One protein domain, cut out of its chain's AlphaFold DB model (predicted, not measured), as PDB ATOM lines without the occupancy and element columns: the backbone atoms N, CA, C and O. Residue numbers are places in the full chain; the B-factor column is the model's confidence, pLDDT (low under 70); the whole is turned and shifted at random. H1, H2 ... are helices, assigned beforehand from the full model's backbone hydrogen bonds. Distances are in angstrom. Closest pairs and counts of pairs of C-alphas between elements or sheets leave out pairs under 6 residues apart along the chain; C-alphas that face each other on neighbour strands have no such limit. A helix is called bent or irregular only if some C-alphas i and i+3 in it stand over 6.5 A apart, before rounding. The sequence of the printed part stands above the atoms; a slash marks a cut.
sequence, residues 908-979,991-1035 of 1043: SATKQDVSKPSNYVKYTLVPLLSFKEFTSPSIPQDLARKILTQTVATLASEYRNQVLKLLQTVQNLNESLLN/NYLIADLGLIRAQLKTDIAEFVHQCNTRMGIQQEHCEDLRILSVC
ATOM      1  N   SER A 908     -13.459  62.561 -12.299       67.31
ATOM      2  CA  SER A 908     -13.729  63.555 -11.239       67.31
ATOM      3  C   SER A 908     -15.188  63.608 -10.743       67.31
ATOM      4  O   SER A 908     -15.476  64.179  -9.695       67.31
ATOM      5  N   ALA A 909     -16.130  63.029 -11.496       60.72
ATOM      6  CA  ALA A 909     -17.549  62.945 -11.150       60.72
ATOM      7  C   ALA A 909     -17.946  61.645 -10.421       60.72
ATOM      8  O   ALA A 909     -19.083  61.516  -9.964       60.72
ATOM      9  N   THR A 910     -17.045  60.666 -10.327       65.50
ATOM     10  CA  THR A 910     -17.318  59.322  -9.815       65.50
ATOM     11  C   THR A 910     -16.692  59.171  -8.430       65.50
ATOM     12  O   THR A 910     -15.477  59.128  -8.289       65.50
ATOM     13  N   LYS A 911     -17.515  59.080  -7.376       62.22
ATOM     14  CA  LYS A 911     -17.032  58.758  -6.023       62.22
ATOM     15  C   LYS A 911     -16.835  57.247  -5.898       62.22
ATOM     16  O   LYS A 911     -17.721  56.554  -5.405       62.22
ATOM     17  N   GLN A 912     -15.711  56.740  -6.397       68.75
ATOM     18  CA  GLN A 912     -15.268  55.380  -6.091       68.75
ATOM     19  C   GLN A 912     -14.417  55.358  -4.822       68.75
ATOM     20  O   GLN A 912     -13.665  56.287  -4.539       68.75
ATOM     21  N   ASP A 913     -14.589  54.292  -4.049       70.38
ATOM     22  CA  ASP A 913     -13.851  54.033  -2.820       70.38
ATOM     23  C   ASP A 913     -12.508  53.368  -3.156       70.38
ATOM     24  O   ASP A 913     -12.481  52.357  -3.857       70.38
ATOM     25  N   VAL A 914     -11.415  53.951  -2.658       79.88
ATOM     26  CA  VAL A 914     -10.024  53.545  -2.927       79.88
ATOM     27  C   VAL A 914      -9.503  52.537  -1.884       79.88
ATOM     28  O   VAL A 914      -8.376  52.049  -1.956       79.88
ATOM     29  N   SER A 915     -10.328  52.206  -0.883       77.94
ATOM     30  CA  SER A 915      -9.953  51.331   0.236       77.94
ATOM     31  C   SER A 915      -9.860  49.844  -0.116       77.94
ATOM     32  O   SER A 915      -9.367  49.059   0.694       77.94
ATOM     33  N   LYS A 916     -10.336  49.430  -1.297       86.31
ATOM     34  CA  LYS A 916     -10.369  48.022  -1.714       86.31
ATOM     35  C   LYS A 916      -9.460  47.780  -2.915       86.31
ATOM     36  O   LYS A 916      -9.515  48.567  -3.858       86.31
ATOM     37  N   PRO A 917      -8.689  46.680  -2.931       89.69
ATOM     38  CA  PRO A 917      -7.887  46.324  -4.089       89.69
ATOM     39  C   PRO A 917      -8.780  45.965  -5.279       89.69
ATOM     40  O   PRO A 917      -9.862  45.382  -5.144       89.69
ATOM     41  N   SER A 918      -8.313  46.310  -6.469       89.81
ATOM     42  CA  SER A 918      -8.987  46.037  -7.727       89.81
ATOM     43  C   SER A 918      -9.010  44.540  -8.035       89.81
ATOM     44  O   SER A 918      -8.027  43.824  -7.850       89.81
ATOM     45  N   ASN A 919     -10.104  44.069  -8.641       88.12
ATOM     46  CA  ASN A 919     -10.264  42.652  -8.998       88.12
ATOM     47  C   ASN A 919      -9.162  42.108  -9.924       88.12
ATOM     48  O   ASN A 919      -8.885  40.913  -9.879       88.12
ATOM     49  N   TYR A 920      -8.529  42.951 -10.749       91.06
ATOM     50  CA  TYR A 920      -7.461  42.479 -11.633       91.06
ATOM     51  C   TYR A 920      -6.232  42.001 -10.854       91.06
ATOM     52  O   TYR A 920      -5.613  41.050 -11.301       91.06
ATOM     53  N   VAL A 921      -5.934  42.561  -9.673       90.75
ATOM     54  CA  VAL A 921      -4.824  42.096  -8.819       90.75
ATOM     55  C   VAL A 921      -5.043  40.639  -8.426       90.75
ATOM     56  O   VAL A 921      -4.148  39.806  -8.553       90.75
ATOM     57  N   LYS A 922      -6.278  40.308  -8.029       90.31
ATOM     58  CA  LYS A 922      -6.673  38.929  -7.741       90.31
ATOM     59  C   LYS A 922      -6.481  38.041  -8.971       90.31
ATOM     60  O   LYS A 922      -5.906  36.969  -8.837       90.31
ATOM     61  N   TYR A 923      -6.931  38.474 -10.149       88.94
ATOM     62  CA  TYR A 923      -6.810  37.685 -11.382       88.94
ATOM     63  C   TYR A 923      -5.364  37.522 -11.866       88.94
ATOM     64  O   TYR A 923      -5.013  36.447 -12.336       88.94
ATOM     65  N   THR A 924      -4.508  38.525 -11.671       90.69
ATOM     66  CA  THR A 924      -3.068  38.449 -11.947       90.69
ATOM     67  C   THR A 924      -2.383  37.385 -11.086       90.69
ATOM     68  O   THR A 924      -1.458  36.728 -11.549       90.69
ATOM     69  N   LEU A 925      -2.845  37.173  -9.850       90.62
ATOM     70  CA  LEU A 925      -2.268  36.188  -8.929       90.62
ATOM     71  C   LEU A 925      -2.793  34.760  -9.135       90.62
ATOM     72  O   LEU A 925      -2.129  33.816  -8.711       90.62
ATOM     73  N   VAL A 926      -3.961  34.580  -9.765       89.50
ATOM     74  CA  VAL A 926      -4.589  33.256  -9.945       89.50
ATOM     75  C   VAL A 926      -3.648  32.246 -10.618       89.50
ATOM     76  O   VAL A 926      -3.481  31.178 -10.036       89.50
ATOM     77  N   PRO A 927      -2.985  32.537 -11.757       87.19
ATOM     78  CA  PRO A 927      -2.111  31.561 -12.413       87.19
ATOM     79  C   PRO A 927      -0.970  31.071 -11.512       87.19
ATOM     80  O   PRO A 927      -0.681  29.879 -11.470       87.19
ATOM     81  N   LEU A 928      -0.369  31.973 -10.731       90.44
ATOM     82  CA  LEU A 928       0.736  31.652  -9.828       90.44
ATOM     83  C   LEU A 928       0.267  30.824  -8.624       90.44
ATOM     84  O   LEU A 928       0.951  29.892  -8.203       90.44
ATOM     85  N   LEU A 929      -0.901  31.152  -8.062       89.31
ATOM     86  CA  LEU A 929      -1.484  30.396  -6.952       89.31
ATOM     87  C   LEU A 929      -1.913  28.995  -7.398       89.31
ATOM     88  O   LEU A 929      -1.586  28.024  -6.721       89.31
ATOM     89  N   SER A 930      -2.559  28.886  -8.563       86.06
ATOM     90  CA  SER A 930      -2.927  27.601  -9.160       86.06
ATOM     91  C   SER A 930      -1.699  26.740  -9.439       86.06
ATOM     92  O   SER A 930      -1.707  25.556  -9.124       86.06
ATOM     93  N   PHE A 931      -0.618  27.329  -9.966       87.19
ATOM     94  CA  PHE A 931       0.643  26.617 -10.165       87.19
ATOM     95  C   PHE A 931       1.208  26.087  -8.848       87.19
ATOM     96  O   PHE A 931       1.545  24.911  -8.763       87.19
ATOM     97  N   LYS A 932       1.268  26.923  -7.803       87.69
ATOM     98  CA  LYS A 932       1.770  26.510  -6.486       87.69
ATOM     99  C   LYS A 932       0.955  25.359  -5.890       87.69
ATOM    100  O   LYS A 932       1.537  24.412  -5.372       87.69
ATOM    101  N   GLU A 933      -0.372  25.440  -5.948       85.12
ATOM    102  CA  GLU A 933      -1.258  24.391  -5.428       85.12
ATOM    103  C   GLU A 933      -1.115  23.090  -6.226       85.12
ATOM    104  O   GLU A 933      -0.997  22.016  -5.637       85.12
ATOM    105  N   PHE A 934      -1.066  23.189  -7.555       80.06
ATOM    106  CA  PHE A 934      -1.009  22.036  -8.448       80.06
ATOM    107  C   PHE A 934       0.348  21.320  -8.441       80.06
ATOM    108  O   PHE A 934       0.402  20.099  -8.545       80.06
ATOM    109  N   THR A 935       1.449  22.063  -8.316       79.12
ATOM    110  CA  THR A 935       2.811  21.505  -8.369       79.12
ATOM    111  C   THR A 935       3.359  21.094  -7.012       79.12
ATOM    112  O   THR A 935       4.352  20.375  -6.960       79.12
ATOM    113  N   SER A 936       2.694  21.467  -5.913       78.38
ATOM    114  CA  SER A 936       3.106  21.075  -4.566       78.38
ATOM    115  C   SER A 936       3.315  19.562  -4.357       78.38
ATOM    116  O   SER A 936       4.219  19.230  -3.586       78.38
ATOM    117  N   PRO A 937       2.515  18.650  -4.952       75.81
ATOM    118  CA  PRO A 937       2.760  17.211  -4.855       75.81
ATOM    119  C   PRO A 937       3.723  16.663  -5.920       75.81
ATOM    120  O   PRO A 937       4.204  15.551  -5.746       75.81
ATOM    121  N   SER A 938       3.982  17.408  -7.000       72.56
ATOM    122  CA  SER A 938       4.604  16.865  -8.219       72.56
ATOM    123  C   SER A 938       5.999  17.411  -8.511       72.56
ATOM    124  O   SER A 938       6.719  16.788  -9.269       72.56
ATOM    125  N   ILE A 939       6.394  18.567  -7.968       78.75
ATOM    126  CA  ILE A 939       7.719  19.169  -8.192       78.75
ATOM    127  C   ILE A 939       8.428  19.344  -6.839       78.75
ATOM    128  O   ILE A 939       7.779  19.755  -5.868       78.75
ATOM    129  N   PRO A 940       9.757  19.125  -6.755       80.50
ATOM    130  CA  PRO A 940      10.547  19.525  -5.596       80.50
ATOM    131  C   PRO A 940      10.268  20.977  -5.187       80.50
ATOM    132  O   PRO A 940      10.307  21.905  -6.000       80.50
ATOM    133  N   GLN A 941       9.996  21.193  -3.900       82.44
ATOM    134  CA  GLN A 941       9.548  22.494  -3.385       82.44
ATOM    135  C   GLN A 941      10.567  23.616  -3.620       82.44
ATOM    136  O   GLN A 941      10.186  24.777  -3.782       82.44
ATOM    137  N   ASP A 942      11.854  23.282  -3.665       82.69
ATOM    138  CA  ASP A 942      12.914  24.246  -3.951       82.69
ATOM    139  C   ASP A 942      12.894  24.699  -5.417       82.69
ATOM    140  O   ASP A 942      12.996  25.898  -5.688       82.69
ATOM    141  N   LEU A 943      12.646  23.776  -6.351       83.19
ATOM    142  CA  LEU A 943      12.475  24.086  -7.770       83.19
ATOM    143  C   LEU A 943      11.192  24.895  -8.013       83.19
ATOM    144  O   LEU A 943      11.228  25.924  -8.688       83.19
ATOM    145  N   ALA A 944      10.072  24.513  -7.391       86.00
ATOM    146  CA  ALA A 944       8.826  25.276  -7.473       86.00
ATOM    147  C   ALA A 944       8.995  26.714  -6.940       86.00
ATOM    148  O   ALA A 944       8.506  27.673  -7.544       86.00
ATOM    149  N   ARG A 945       9.739  26.889  -5.837       87.75
ATOM    150  CA  ARG A 945      10.072  28.209  -5.280       87.75
ATOM    151  C   ARG A 945      10.950  29.023  -6.232       87.75
ATOM    152  O   ARG A 945      10.691  30.217  -6.394       87.75
ATOM    153  N   LYS A 946      11.952  28.404  -6.867       88.94
ATOM    154  CA  LYS A 946      12.819  29.041  -7.876       88.94
ATOM    155  C   LYS A 946      11.994  29.571  -9.053       88.94
ATOM    156  O   LYS A 946      12.075  30.765  -9.345       88.94
ATOM    157  N   ILE A 947      11.143  28.724  -9.640       89.69
ATOM    158  CA  ILE A 947      10.242  29.078 -10.749       89.69
ATOM    159  C   ILE A 947       9.339  30.250 -10.348       89.69
ATOM    160  O   ILE A 947       9.354  31.293 -10.999       89.69
ATOM    161  N   LEU A 948       8.620  30.134  -9.226       90.75
ATOM    162  CA  LEU A 948       7.712  31.184  -8.752       90.75
ATOM    163  C   LEU A 948       8.434  32.511  -8.480       90.75
ATOM    164  O   LEU A 948       7.897  33.574  -8.788       90.75
ATOM    165  N   THR A 949       9.649  32.472  -7.929       91.75
ATOM    166  CA  THR A 949      10.441  33.681  -7.651       91.75
ATOM    167  C   THR A 949      10.818  34.403  -8.944       91.75
ATOM    168  O   THR A 949      10.645  35.618  -9.040       91.75
ATOM    169  N   GLN A 950      11.273  33.668  -9.963       91.69
ATOM    170  CA  GLN A 950      11.608  34.235 -11.275       91.69
ATOM    171  C   GLN A 950      10.366  34.748 -12.022       91.69
ATOM    172  O   GLN A 950      10.407  35.826 -12.624       91.69
ATOM    173  N   THR A 951       9.237  34.038 -11.928       92.81
ATOM    174  CA  THR A 951       7.945  34.501 -12.451       92.81
ATOM    175  C   THR A 951       7.515  35.811 -11.790       92.81
ATOM    176  O   THR A 951       7.170  36.757 -12.496       92.81
ATOM    177  N   VAL A 952       7.560  35.904 -10.454       93.81
ATOM    178  CA  VAL A 952       7.186  37.126  -9.720       93.81
ATOM    179  C   VAL A 952       8.114  38.287 -10.061       93.81
ATOM    180  O   VAL A 952       7.615  39.392 -10.255       93.81
ATOM    181  N   ALA A 953       9.423  38.056 -10.189       93.12
ATOM    182  CA  ALA A 953      10.373  39.094 -10.590       93.12
ATOM    183  C   ALA A 953      10.018  39.683 -11.967       93.12
ATOM    184  O   ALA A 953       9.837  40.894 -12.119       93.12
ATOM    185  N   THR A 954       9.806  38.806 -12.951       93.44
ATOM    186  CA  THR A 954       9.443  39.196 -14.320       93.44
ATOM    187  C   THR A 954       8.093  39.921 -14.357       93.44
ATOM    188  O   THR A 954       7.960  40.984 -14.967       93.44
ATOM    189  N   LEU A 955       7.092  39.390 -13.648       93.25
ATOM    190  CA  LEU A 955       5.757  39.974 -13.567       93.25
ATOM    191  C   LEU A 955       5.755  41.331 -12.850       93.25
ATOM    192  O   LEU A 955       5.052  42.242 -13.282       93.25
ATOM    193  N   ALA A 956       6.541  41.492 -11.782       93.38
ATOM    194  CA  ALA A 956       6.659  42.753 -11.056       93.38
ATOM    195  C   ALA A 956       7.271  43.854 -11.935       93.38
ATOM    196  O   ALA A 956       6.792  44.992 -11.923       93.38
ATOM    197  N   SER A 957       8.274  43.504 -12.745       93.62
ATOM    198  CA  SER A 957       8.865  44.405 -13.739       93.62
ATOM    199  C   SER A 957       7.840  44.842 -14.796       93.62
ATOM    200  O   SER A 957       7.680  46.040 -15.054       93.62
ATOM    201  N   GLU A 958       7.056  43.907 -15.346       91.00
ATOM    202  CA  GLU A 958       6.018  44.237 -16.334       91.00
ATOM    203  C   GLU A 958       4.872  45.058 -15.724       91.00
ATOM    204  O   GLU A 958       4.420  46.042 -16.316       91.00
ATOM    205  N   TYR A 959       4.446  44.729 -14.502       94.19
ATOM    206  CA  TYR A 959       3.437  45.492 -13.772       94.19
ATOM    207  C   TYR A 959       3.905  46.935 -13.547       94.19
ATOM    208  O   TYR A 959       3.183  47.882 -13.870       94.19
ATOM    209  N   ARG A 960       5.153  47.132 -13.113       93.69
ATOM    210  CA  ARG A 960       5.747  48.467 -12.979       93.69
ATOM    211  C   ARG A 960       5.702  49.233 -14.303       93.69
ATOM    212  O   ARG A 960       5.282  50.391 -14.325       93.69
ATOM    213  N   ASN A 961       6.102  48.599 -15.404       92.50
ATOM    214  CA  ASN A 961       6.099  49.226 -16.726       92.50
ATOM    215  C   ASN A 961       4.687  49.648 -17.157       92.50
ATOM    216  O   ASN A 961       4.504  50.759 -17.657       92.50
ATOM    217  N   GLN A 962       3.682  48.796 -16.940       91.00
ATOM    218  CA  GLN A 962       2.275  49.090 -17.240       91.00
ATOM    219  C   GLN A 962       1.744  50.257 -16.398       91.00
ATOM    220  O   GLN A 962       1.076  51.145 -16.928       91.00
ATOM    221  N   VAL A 963       2.084  50.296 -15.108       92.19
ATOM    222  CA  VAL A 963       1.698  51.378 -14.190       92.19
ATOM    223  C   VAL A 963       2.301  52.714 -14.616       92.19
ATOM    224  O   VAL A 963       1.579  53.704 -14.731       92.19
ATOM    225  N   LEU A 964       3.604  52.751 -14.910       91.12
ATOM    226  CA  LEU A 964       4.274  53.975 -15.358       91.12
ATOM    227  C   LEU A 964       3.708  54.471 -16.698       91.12
ATOM    228  O   LEU A 964       3.412  55.660 -16.835       91.12
ATOM    229  N   LYS A 965       3.471  53.562 -17.657       90.00
ATOM    230  CA  LYS A 965       2.822  53.879 -18.941       90.00
ATOM    231  C   LYS A 965       1.408  54.432 -18.745       90.00
ATOM    232  O   LYS A 965       1.039  55.404 -19.406       90.00
ATOM    233  N   LEU A 966       0.619  53.846 -17.842       90.94
ATOM    234  CA  LEU A 966      -0.729  54.315 -17.521       90.94
ATOM    235  C   LEU A 966      -0.693  55.738 -16.957       90.94
ATOM    236  O   LEU A 966      -1.391  56.606 -17.476       90.94
ATOM    237  N   LEU A 967       0.132  55.989 -15.936       89.06
ATOM    238  CA  LEU A 967       0.246  57.309 -15.308       89.06
ATOM    239  C   LEU A 967       0.660  58.380 -16.323       89.06
ATOM    240  O   LEU A 967       0.032  59.435 -16.381       89.06
ATOM    241  N   GLN A 968       1.640  58.078 -17.178       88.94
ATOM    242  CA  GLN A 968       2.065  58.978 -18.250       88.94
ATOM    243  C   GLN A 968       0.943  59.231 -19.271       88.94
ATOM    244  O   GLN A 968       0.727  60.364 -19.694       88.94
ATOM    245  N   THR A 969       0.184  58.196 -19.643       88.06
ATOM    246  CA  THR A 969      -0.943  58.320 -20.585       88.06
ATOM    247  C   THR A 969      -2.066  59.179 -20.008       88.06
ATOM    248  O   THR A 969      -2.607  60.035 -20.706       88.06
ATOM    249  N   VAL A 970      -2.405  58.984 -18.731       86.69
ATOM    250  CA  VAL A 970      -3.424  59.782 -18.035       86.69
ATOM    251  C   VAL A 970      -2.976  61.231 -17.894       86.69
ATOM    252  O   VAL A 970      -3.775  62.132 -18.139       86.69
ATOM    253  N   GLN A 971      -1.708  61.467 -17.554       86.75
ATOM    254  CA  GLN A 971      -1.143  62.811 -17.478       86.75
ATOM    255  C   GLN A 971      -1.228  63.526 -18.834       86.75
ATOM    256  O   GLN A 971      -1.809  64.606 -18.911       86.75
ATOM    257  N   ASN A 972      -0.772  62.884 -19.916       86.56
ATOM    258  CA  ASN A 972      -0.853  63.431 -21.273       86.56
ATOM    259  C   ASN A 972      -2.307  63.709 -21.708       86.56
ATOM    260  O   ASN A 972      -2.587  64.733 -22.333       86.56
ATOM    261  N   LEU A 973      -3.248  62.814 -21.375       83.25
ATOM    262  CA  LEU A 973      -4.672  62.985 -21.677       83.25
ATOM    263  C   LEU A 973      -5.263  64.183 -20.923       83.25
ATOM    264  O   LEU A 973      -5.936  65.017 -21.527       83.25
ATOM    265  N   ASN A 974      -4.992  64.289 -19.621       84.00
ATOM    266  CA  ASN A 974      -5.455  65.398 -18.791       84.00
ATOM    267  C   ASN A 974      -4.854  66.733 -19.260       84.00
ATOM    268  O   ASN A 974      -5.589  67.708 -19.408       84.00
ATOM    269  N   GLU A 975      -3.557  66.778 -19.579       83.38
ATOM    270  CA  GLU A 975      -2.897  67.959 -20.148       83.38
ATOM    271  C   GLU A 975      -3.505  68.355 -21.503       83.38
ATOM    272  O   GLU A 975      -3.766  69.535 -21.737       83.38
ATOM    273  N   SER A 976      -3.815  67.389 -22.378       77.81
ATOM    274  CA  SER A 976      -4.479  67.647 -23.665       77.81
ATOM    275  C   SER A 976      -5.911  68.169 -23.507       77.81
ATOM    276  O   SER A 976      -6.349  68.991 -24.316       77.81
ATOM    277  N   LEU A 977      -6.650  67.702 -22.496       72.12
ATOM    278  CA  LEU A 977      -8.001  68.181 -22.182       72.12
ATOM    279  C   LEU A 977      -7.983  69.579 -21.539       72.12
ATOM    280  O   LEU A 977      -8.926  70.345 -21.726       72.12
ATOM    281  N   LEU A 978      -6.905  69.931 -20.829       73.31
ATOM    282  CA  LEU A 978      -6.695  71.252 -20.223       73.31
ATOM    283  C   LEU A 978      -6.149  72.291 -21.225       73.31
ATOM    284  O   LEU A 978      -6.493  73.469 -21.130       73.31
ATOM    285  N   ASN A 979      -5.355  71.874 -22.221       67.75
ATOM    286  CA  ASN A 979      -4.707  72.746 -23.218       67.75
ATOM    287  C   ASN A 979      -5.599  73.180 -24.401       67.75
ATOM    288  O   ASN A 979      -5.104  73.701 -25.408       67.75
ATOM    289  N   ASN A 991     -15.335  68.475 -17.829       60.06
ATOM    290  CA  ASN A 991     -14.920  68.143 -16.456       60.06
ATOM    291  C   ASN A 991     -15.293  66.705 -16.050       60.06
ATOM    292  O   ASN A 991     -14.698  66.171 -15.121       60.06
ATOM    293  N   TYR A 992     -16.245  66.069 -16.745       61.00
ATOM    294  CA  TYR A 992     -16.593  64.659 -16.535       61.00
ATOM    295  C   TYR A 992     -15.630  63.698 -17.245       61.00
ATOM    296  O   TYR A 992     -15.694  62.497 -16.997       61.00
ATOM    297  N   LEU A 993     -14.765  64.193 -18.138       65.38
ATOM    298  CA  LEU A 993     -13.799  63.384 -18.890       65.38
ATOM    299  C   LEU A 993     -12.393  63.403 -18.278       65.38
ATOM    300  O   LEU A 993     -11.597  62.527 -18.608       65.38
ATOM    301  N   ILE A 994     -12.100  64.363 -17.393       77.19
ATOM    302  CA  ILE A 994     -10.825  64.444 -16.670       77.19
ATOM    303  C   ILE A 994     -10.782  63.324 -15.624       77.19
ATOM    304  O   ILE A 994     -11.728  63.139 -14.853       77.19
ATOM    305  N   ALA A 995      -9.692  62.560 -15.624       79.62
ATOM    306  CA  ALA A 995      -9.440  61.519 -14.636       79.62
ATOM    307  C   ALA A 995      -8.705  62.106 -13.422       79.62
ATOM    308  O   ALA A 995      -7.779  62.903 -13.586       79.62
ATOM    309  N   ASP A 996      -9.095  61.708 -12.213       83.81
ATOM    310  CA  ASP A 996      -8.447  62.142 -10.976       83.81
ATOM    311  C   ASP A 996      -7.157  61.340 -10.752       83.81
ATOM    312  O   ASP A 996      -7.174  60.169 -10.363       83.81
ATOM    313  N   LEU A 997      -6.017  61.977 -11.033       84.75
ATOM    314  CA  LEU A 997      -4.706  61.340 -10.937       84.75
ATOM    315  C   LEU A 997      -4.343  60.967  -9.489       84.75
ATOM    316  O   LEU A 997      -3.670  59.958  -9.290       84.75
ATOM    317  N   GLY A 998      -4.810  61.731  -8.495       84.00
ATOM    318  CA  GLY A 998      -4.565  61.442  -7.079       84.00
ATOM    319  C   GLY A 998      -5.307  60.185  -6.630       84.00
ATOM    320  O   GLY A 998      -4.718  59.297  -6.015       84.00
ATOM    321  N   LEU A 999      -6.577  60.040  -7.032       85.69
ATOM    322  CA  LEU A 999      -7.348  58.820  -6.759       85.69
ATOM    323  C   LEU A 999      -6.775  57.594  -7.487       85.69
ATOM    324  O   LEU A 999      -6.726  56.513  -6.902       85.69
ATOM    325  N   ILE A1000      -6.281  57.753  -8.721       86.88
ATOM    326  CA  ILE A1000      -5.613  56.668  -9.464       86.88
ATOM    327  C   ILE A1000      -4.308  56.245  -8.774       86.88
ATOM    328  O   ILE A1000      -4.084  55.048  -8.593       86.88
ATOM    329  N   ARG A1001      -3.457  57.192  -8.348       89.62
ATOM    330  CA  ARG A1001      -2.223  56.890  -7.594       89.62
ATOM    331  C   ARG A1001      -2.531  56.170  -6.284       89.62
ATOM    332  O   ARG A1001      -1.870  55.182  -5.969       89.62
ATOM    333  N   ALA A1002      -3.543  56.629  -5.550       87.50
ATOM    334  CA  ALA A1002      -3.977  55.991  -4.314       87.50
ATOM    335  C   ALA A1002      -4.499  54.560  -4.555       87.50
ATOM    336  O   ALA A1002      -4.104  53.650  -3.829       87.50
ATOM    337  N   GLN A1003      -5.296  54.325  -5.608       90.50
ATOM    338  CA  GLN A1003      -5.790  52.980  -5.941       90.50
ATOM    339  C   GLN A1003      -4.653  52.038  -6.321       90.50
ATOM    340  O   GLN A1003      -4.606  50.902  -5.857       90.50
ATOM    341  N   LEU A1004      -3.720  52.507  -7.147       90.88
ATOM    342  CA  LEU A1004      -2.574  51.711  -7.562       90.88
ATOM    343  C   LEU A1004      -1.663  51.353  -6.376       90.88
ATOM    344  O   LEU A1004      -1.119  50.255  -6.355       90.88
ATOM    345  N   LYS A1005      -1.534  52.222  -5.361       91.19
ATOM    346  CA  LYS A1005      -0.839  51.876  -4.108       91.19
ATOM    347  C   LYS A1005      -1.550  50.766  -3.346       91.19
ATOM    348  O   LYS A1005      -0.885  49.821  -2.930       91.19
ATOM    349  N   THR A1006      -2.872  50.854  -3.195       92.38
ATOM    350  CA  THR A1006      -3.677  49.785  -2.580       92.38
ATOM    351  C   THR A1006      -3.506  48.466  -3.343       92.38
ATOM    352  O   THR A1006      -3.281  47.422  -2.736       92.38
ATOM    353  N   ASP A1007      -3.549  48.518  -4.675       93.12
ATOM    354  CA  ASP A1007      -3.422  47.352  -5.551       93.12
ATOM    355  C   ASP A1007      -2.032  46.699  -5.469       93.12
ATOM    356  O   ASP A1007      -1.928  45.481  -5.324       93.12
ATOM    357  N   ILE A1008      -0.960  47.499  -5.517       94.19
ATOM    358  CA  ILE A1008       0.424  47.015  -5.410       94.19
ATOM    359  C   ILE A1008       0.699  46.460  -4.009       94.19
ATOM    360  O   ILE A1008       1.341  45.417  -3.884       94.19
ATOM    361  N   ALA A1009       0.206  47.116  -2.954       92.50
ATOM    362  CA  ALA A1009       0.356  46.628  -1.587       92.50
ATOM    363  C   ALA A1009      -0.320  45.260  -1.402       92.50
ATOM    364  O   ALA A1009       0.277  44.363  -0.806       92.50
ATOM    365  N   GLU A1010      -1.518  45.072  -1.965       94.12
ATOM    366  CA  GLU A1010      -2.203  43.777  -1.961       94.12
ATOM    367  C   GLU A1010      -1.426  42.723  -2.763       94.12
ATOM    368  O   GLU A1010      -1.224  41.612  -2.276       94.12
ATOM    369  N   PHE A1011      -0.933  43.064  -3.958       94.19
ATOM    370  CA  PHE A1011      -0.113  42.156  -4.768       94.19
ATOM    371  C   PHE A1011       1.121  41.661  -3.996       94.19
ATOM    372  O   PHE A1011       1.343  40.457  -3.873       94.19
ATOM    373  N   VAL A1012       1.882  42.586  -3.405       93.19
ATOM    374  CA  VAL A1012       3.052  42.283  -2.566       93.19
ATOM    375  C   VAL A1012       2.663  41.425  -1.362       93.19
ATOM    376  O   VAL A1012       3.340  40.442  -1.057       93.19
ATOM    377  N   HIS A1013       1.574  41.774  -0.673       93.38
ATOM    378  CA  HIS A1013       1.102  41.031   0.491       93.38
ATOM    379  C   HIS A1013       0.778  39.572   0.140       93.38
ATOM    380  O   HIS A1013       1.160  38.662   0.880       93.38
ATOM    381  N   GLN A1014       0.133  39.332  -1.003       92.56
ATOM    382  CA  GLN A1014      -0.199  37.989  -1.476       92.56
ATOM    383  C   GLN A1014       1.046  37.195  -1.906       92.56
ATOM    384  O   GLN A1014       1.149  36.011  -1.578       92.56
ATOM    385  N   CYS A1015       2.029  37.828  -2.557       92.00
ATOM    386  CA  CYS A1015       3.318  37.192  -2.864       92.00
ATOM    387  C   CYS A1015       4.048  36.741  -1.583       92.00
ATOM    388  O   CYS A1015       4.474  35.586  -1.479       92.00
ATOM    389  N   ASN A1016       4.100  37.607  -0.567       90.38
ATOM    390  CA  ASN A1016       4.732  37.294   0.716       90.38
ATOM    391  C   ASN A1016       4.003  36.154   1.451       90.38
ATOM    392  O   ASN A1016       4.628  35.188   1.880       90.38
ATOM    393  N   THR A1017       2.680  36.259   1.607       91.00
ATOM    394  CA  THR A1017       1.902  35.360   2.481       91.00
ATOM    395  C   THR A1017       1.536  34.034   1.829       91.00
ATOM    396  O   THR A1017       1.613  32.993   2.478       91.00
ATOM    397  N   ARG A1018       1.134  34.045   0.553       89.38
ATOM    398  CA  ARG A1018       0.654  32.841  -0.135       89.38
ATOM    399  C   ARG A1018       1.720  32.148  -0.951       89.38
ATOM    400  O   ARG A1018       1.670  30.927  -1.055       89.38
ATOM    401  N   MET A1019       2.688  32.873  -1.506       88.12
ATOM    402  CA  MET A1019       3.761  32.268  -2.307       88.12
ATOM    403  C   MET A1019       5.030  32.036  -1.486       88.12
ATOM    404  O   MET A1019       5.741  31.076  -1.765       88.12
ATOM    405  N   GLY A1020       5.235  32.795  -0.404       88.50
ATOM    406  CA  GLY A1020       6.438  32.714   0.430       88.50
ATOM    407  C   GLY A1020       7.625  33.468  -0.173       88.50
ATOM    408  O   GLY A1020       8.766  33.187   0.177       88.50
ATOM    409  N   ILE A1021       7.366  34.396  -1.099       90.25
ATOM    410  CA  ILE A1021       8.390  35.196  -1.777       90.25
ATOM    411  C   ILE A1021       8.456  36.539  -1.072       90.25
ATOM    412  O   ILE A1021       7.555  37.354  -1.240       90.25
ATOM    413  N   GLN A1022       9.503  36.750  -0.276       88.44
ATOM    414  CA  GLN A1022       9.712  38.011   0.427       88.44
ATOM    415  C   GLN A1022      10.361  39.063  -0.477       88.44
ATOM    416  O   GLN A1022      11.172  38.739  -1.345       88.44
ATOM    417  N   GLN A1023      10.064  40.339  -0.225       86.00
ATOM    418  CA  GLN A1023      10.648  41.470  -0.961       86.00
ATOM    419  C   GLN A1023      12.182  41.520  -0.888       86.00
ATOM    420  O   GLN A1023      12.819  42.023  -1.806       86.00
ATOM    421  N   GLU A1024      12.781  40.984   0.177       83.62
ATOM    422  CA  GLU A1024      14.239  40.910   0.343       83.62
ATOM    423  C   GLU A1024      14.893  39.929  -0.644       83.62
ATOM    424  O   GLU A1024      16.064  40.071  -0.983       83.62
ATOM    425  N   HIS A1025      14.124  38.955  -1.142       83.00
ATOM    426  CA  HIS A1025      14.587  37.893  -2.037       83.00
ATOM    427  C   HIS A1025      14.260  38.183  -3.513       83.00
ATOM    428  O   HIS A1025      14.652  37.416  -4.390       83.00
ATOM    429  N   CYS A1026      13.529  39.266  -3.805       88.94
ATOM    430  CA  CYS A1026      13.104  39.639  -5.153       88.94
ATOM    431  C   CYS A1026      13.194  41.160  -5.346       88.94
ATOM    432  O   CYS A1026      12.293  41.916  -4.974       88.94
ATOM    433  N   GLU A1027      14.292  41.606  -5.958       90.38
ATOM    434  CA  GLU A1027      14.588  43.030  -6.147       90.38
ATOM    435  C   GLU A1027      13.514  43.751  -6.981       90.38
ATOM    436  O   GLU A1027      13.076  44.838  -6.610       90.38
ATOM    437  N   ASP A1028      13.004  43.134  -8.050       91.25
ATOM    438  CA  ASP A1028      11.952  43.734  -8.884       91.25
ATOM    439  C   ASP A1028      10.637  43.955  -8.119       91.25
ATOM    440  O   ASP A1028       9.970  44.978  -8.302       91.25
ATOM    441  N   LEU A1029      10.285  43.043  -7.204       89.38
ATOM    442  CA  LEU A1029       9.112  43.184  -6.337       89.38
ATOM    443  C   LEU A1029       9.290  44.336  -5.339       89.38
ATOM    444  O   LEU A1029       8.346  45.090  -5.076       89.38
ATOM    445  N   ARG A1030      10.508  44.511  -4.812       90.75
ATOM    446  CA  ARG A1030      10.862  45.654  -3.962       90.75
ATOM    447  C   ARG A1030      10.725  46.962  -4.733       90.75
ATOM    448  O   ARG A1030      10.081  47.887  -4.241       90.75
ATOM    449  N   ILE A1031      11.253  47.032  -5.953       90.88
ATOM    450  CA  ILE A1031      11.179  48.241  -6.783       90.88
ATOM    451  C   ILE A1031       9.725  48.583  -7.151       90.88
ATOM    452  O   ILE A1031       9.350  49.757  -7.102       90.88
ATOM    453  N   LEU A1032       8.886  47.589  -7.470       91.44
ATOM    454  CA  LEU A1032       7.456  47.798  -7.725       91.44
ATOM    455  C   LEU A1032       6.753  48.441  -6.517       91.44
ATOM    456  O   LEU A1032       5.964  49.366  -6.690       91.44
ATOM    457  N   SER A1033       7.071  48.009  -5.293       88.88
ATOM    458  CA  SER A1033       6.406  48.508  -4.078       88.88
ATOM    459  C   SER A1033       6.601  50.007  -3.807       88.88
ATOM    460  O   SER A1033       5.789  50.611  -3.110       88.88
ATOM    461  N   VAL A1034       7.634  50.620  -4.394       90.19
ATOM    462  CA  VAL A1034       7.982  52.041  -4.208       90.19
ATOM    463  C   VAL A1034       7.811  52.843  -5.509       90.19
ATOM    464  O   VAL A1034       8.215  54.000  -5.596       90.19
ATOM    465  N   CYS A1035       7.214  52.265  -6.562       89.50
ATOM    466  CA  CYS A1035       7.193  52.903  -7.882       89.50
ATOM    467  C   CYS A1035       6.198  54.071  -8.016       89.50
ATOM    468  O   CYS A1035       6.206  54.755  -9.041       89.50
TER     469      CYS A1035
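Overview. This is residues 908 to 979 and 991 to 1035 of the 1043 residues of the protein "DUF3510 domain-containing protein" of Babesia bigemina (UniProt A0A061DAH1). A long rod is built round H2, a helix that runs nearly its whole length, with H1 next to one end of H2 and H3 along it, both running against H2. The short H4 packs slantwise on H2 and H3, away from H1, and before H1 a strand-free tail, residues 908 to 918, leads in. The printed part has 117 residues, with four named helices in the order H1, H2, H3, H4 and no named strand, and its class is all helix. It is loose, with a radius of gyration of the C-alphas of 16.9 A, and spans 58 by 24 by 19 A.

Along the chain. Find C-alpha 941 at (9.548, 22.494, -3.385); from there H2, residues 941 to 978, runs 54.1 A to C-alpha 978 at (-6.695, 71.252, -20.223). H3, residues 997 to 1019, is 31.5 A long. H1, residues 919 to 935, begins at C-alpha 919 at (-10.264, 42.652, -8.998) and is 24.9 A long. Near residue 926 you will find a kink of 33 degrees in H1, which is irregular, but only just: C-alphas 924 and 927 are 7.0 A apart. H4, residues 1027 to 1033, ends at C-alpha 1033 at (6.406, 48.508, -4.078).

Arrangement. H1, H2 and H3 form an up and down bundle, each helix running against the one before it in the chain. H2 and H3, the hubs, touch three other helices each. They touch each other at a shallow tilt of 3 degrees, opposite ways; look at their closest C-alphas, Val 970 and Leu 997, 7.4 A apart. H1 touches H2 with residues 928 to 935 alone, the closest C-alphas being those of Leu 928 and Leu 948 at 7.1 A, and the two form a helical hairpin. H1 and H3 touch and run the same way at a shallow tilt of 12 degrees, with the C-alphas of Val 921 and Phe 1011 closest at 6.2 A. H4 touches residues 952 to 960 of H2 at a steep tilt of 41 degrees, with the C-alphas of Ala 953 and Asp 1028 closest at 5.2 A. H4 also touches H3, its partner in a helical hairpin, where the C-alphas of Ile 1008 and Ser 1033 are closest at 6.3 A. H1 and H4 are apart. In H2, H3 and H4 every O i to N i+4 pair is within hydrogen-bond range; in H1, 11 of 13 are.

Size, cuts and confidence. The two C-alphas farthest apart are those of Pro 937 and Asn 979, at 59.0 A. Residues 980 to 990 are cut out, and C-alphas 979 and 991 are 13.1 A apart across the cut, in the link from H2 to H3. The link from H1 to H2 is tight and that from H3 to H4 is short. The mean pLDDT of the printed part is 85.9, and the model's confidence is under 70 at residues 908 to 912, 979 and 991 to 993.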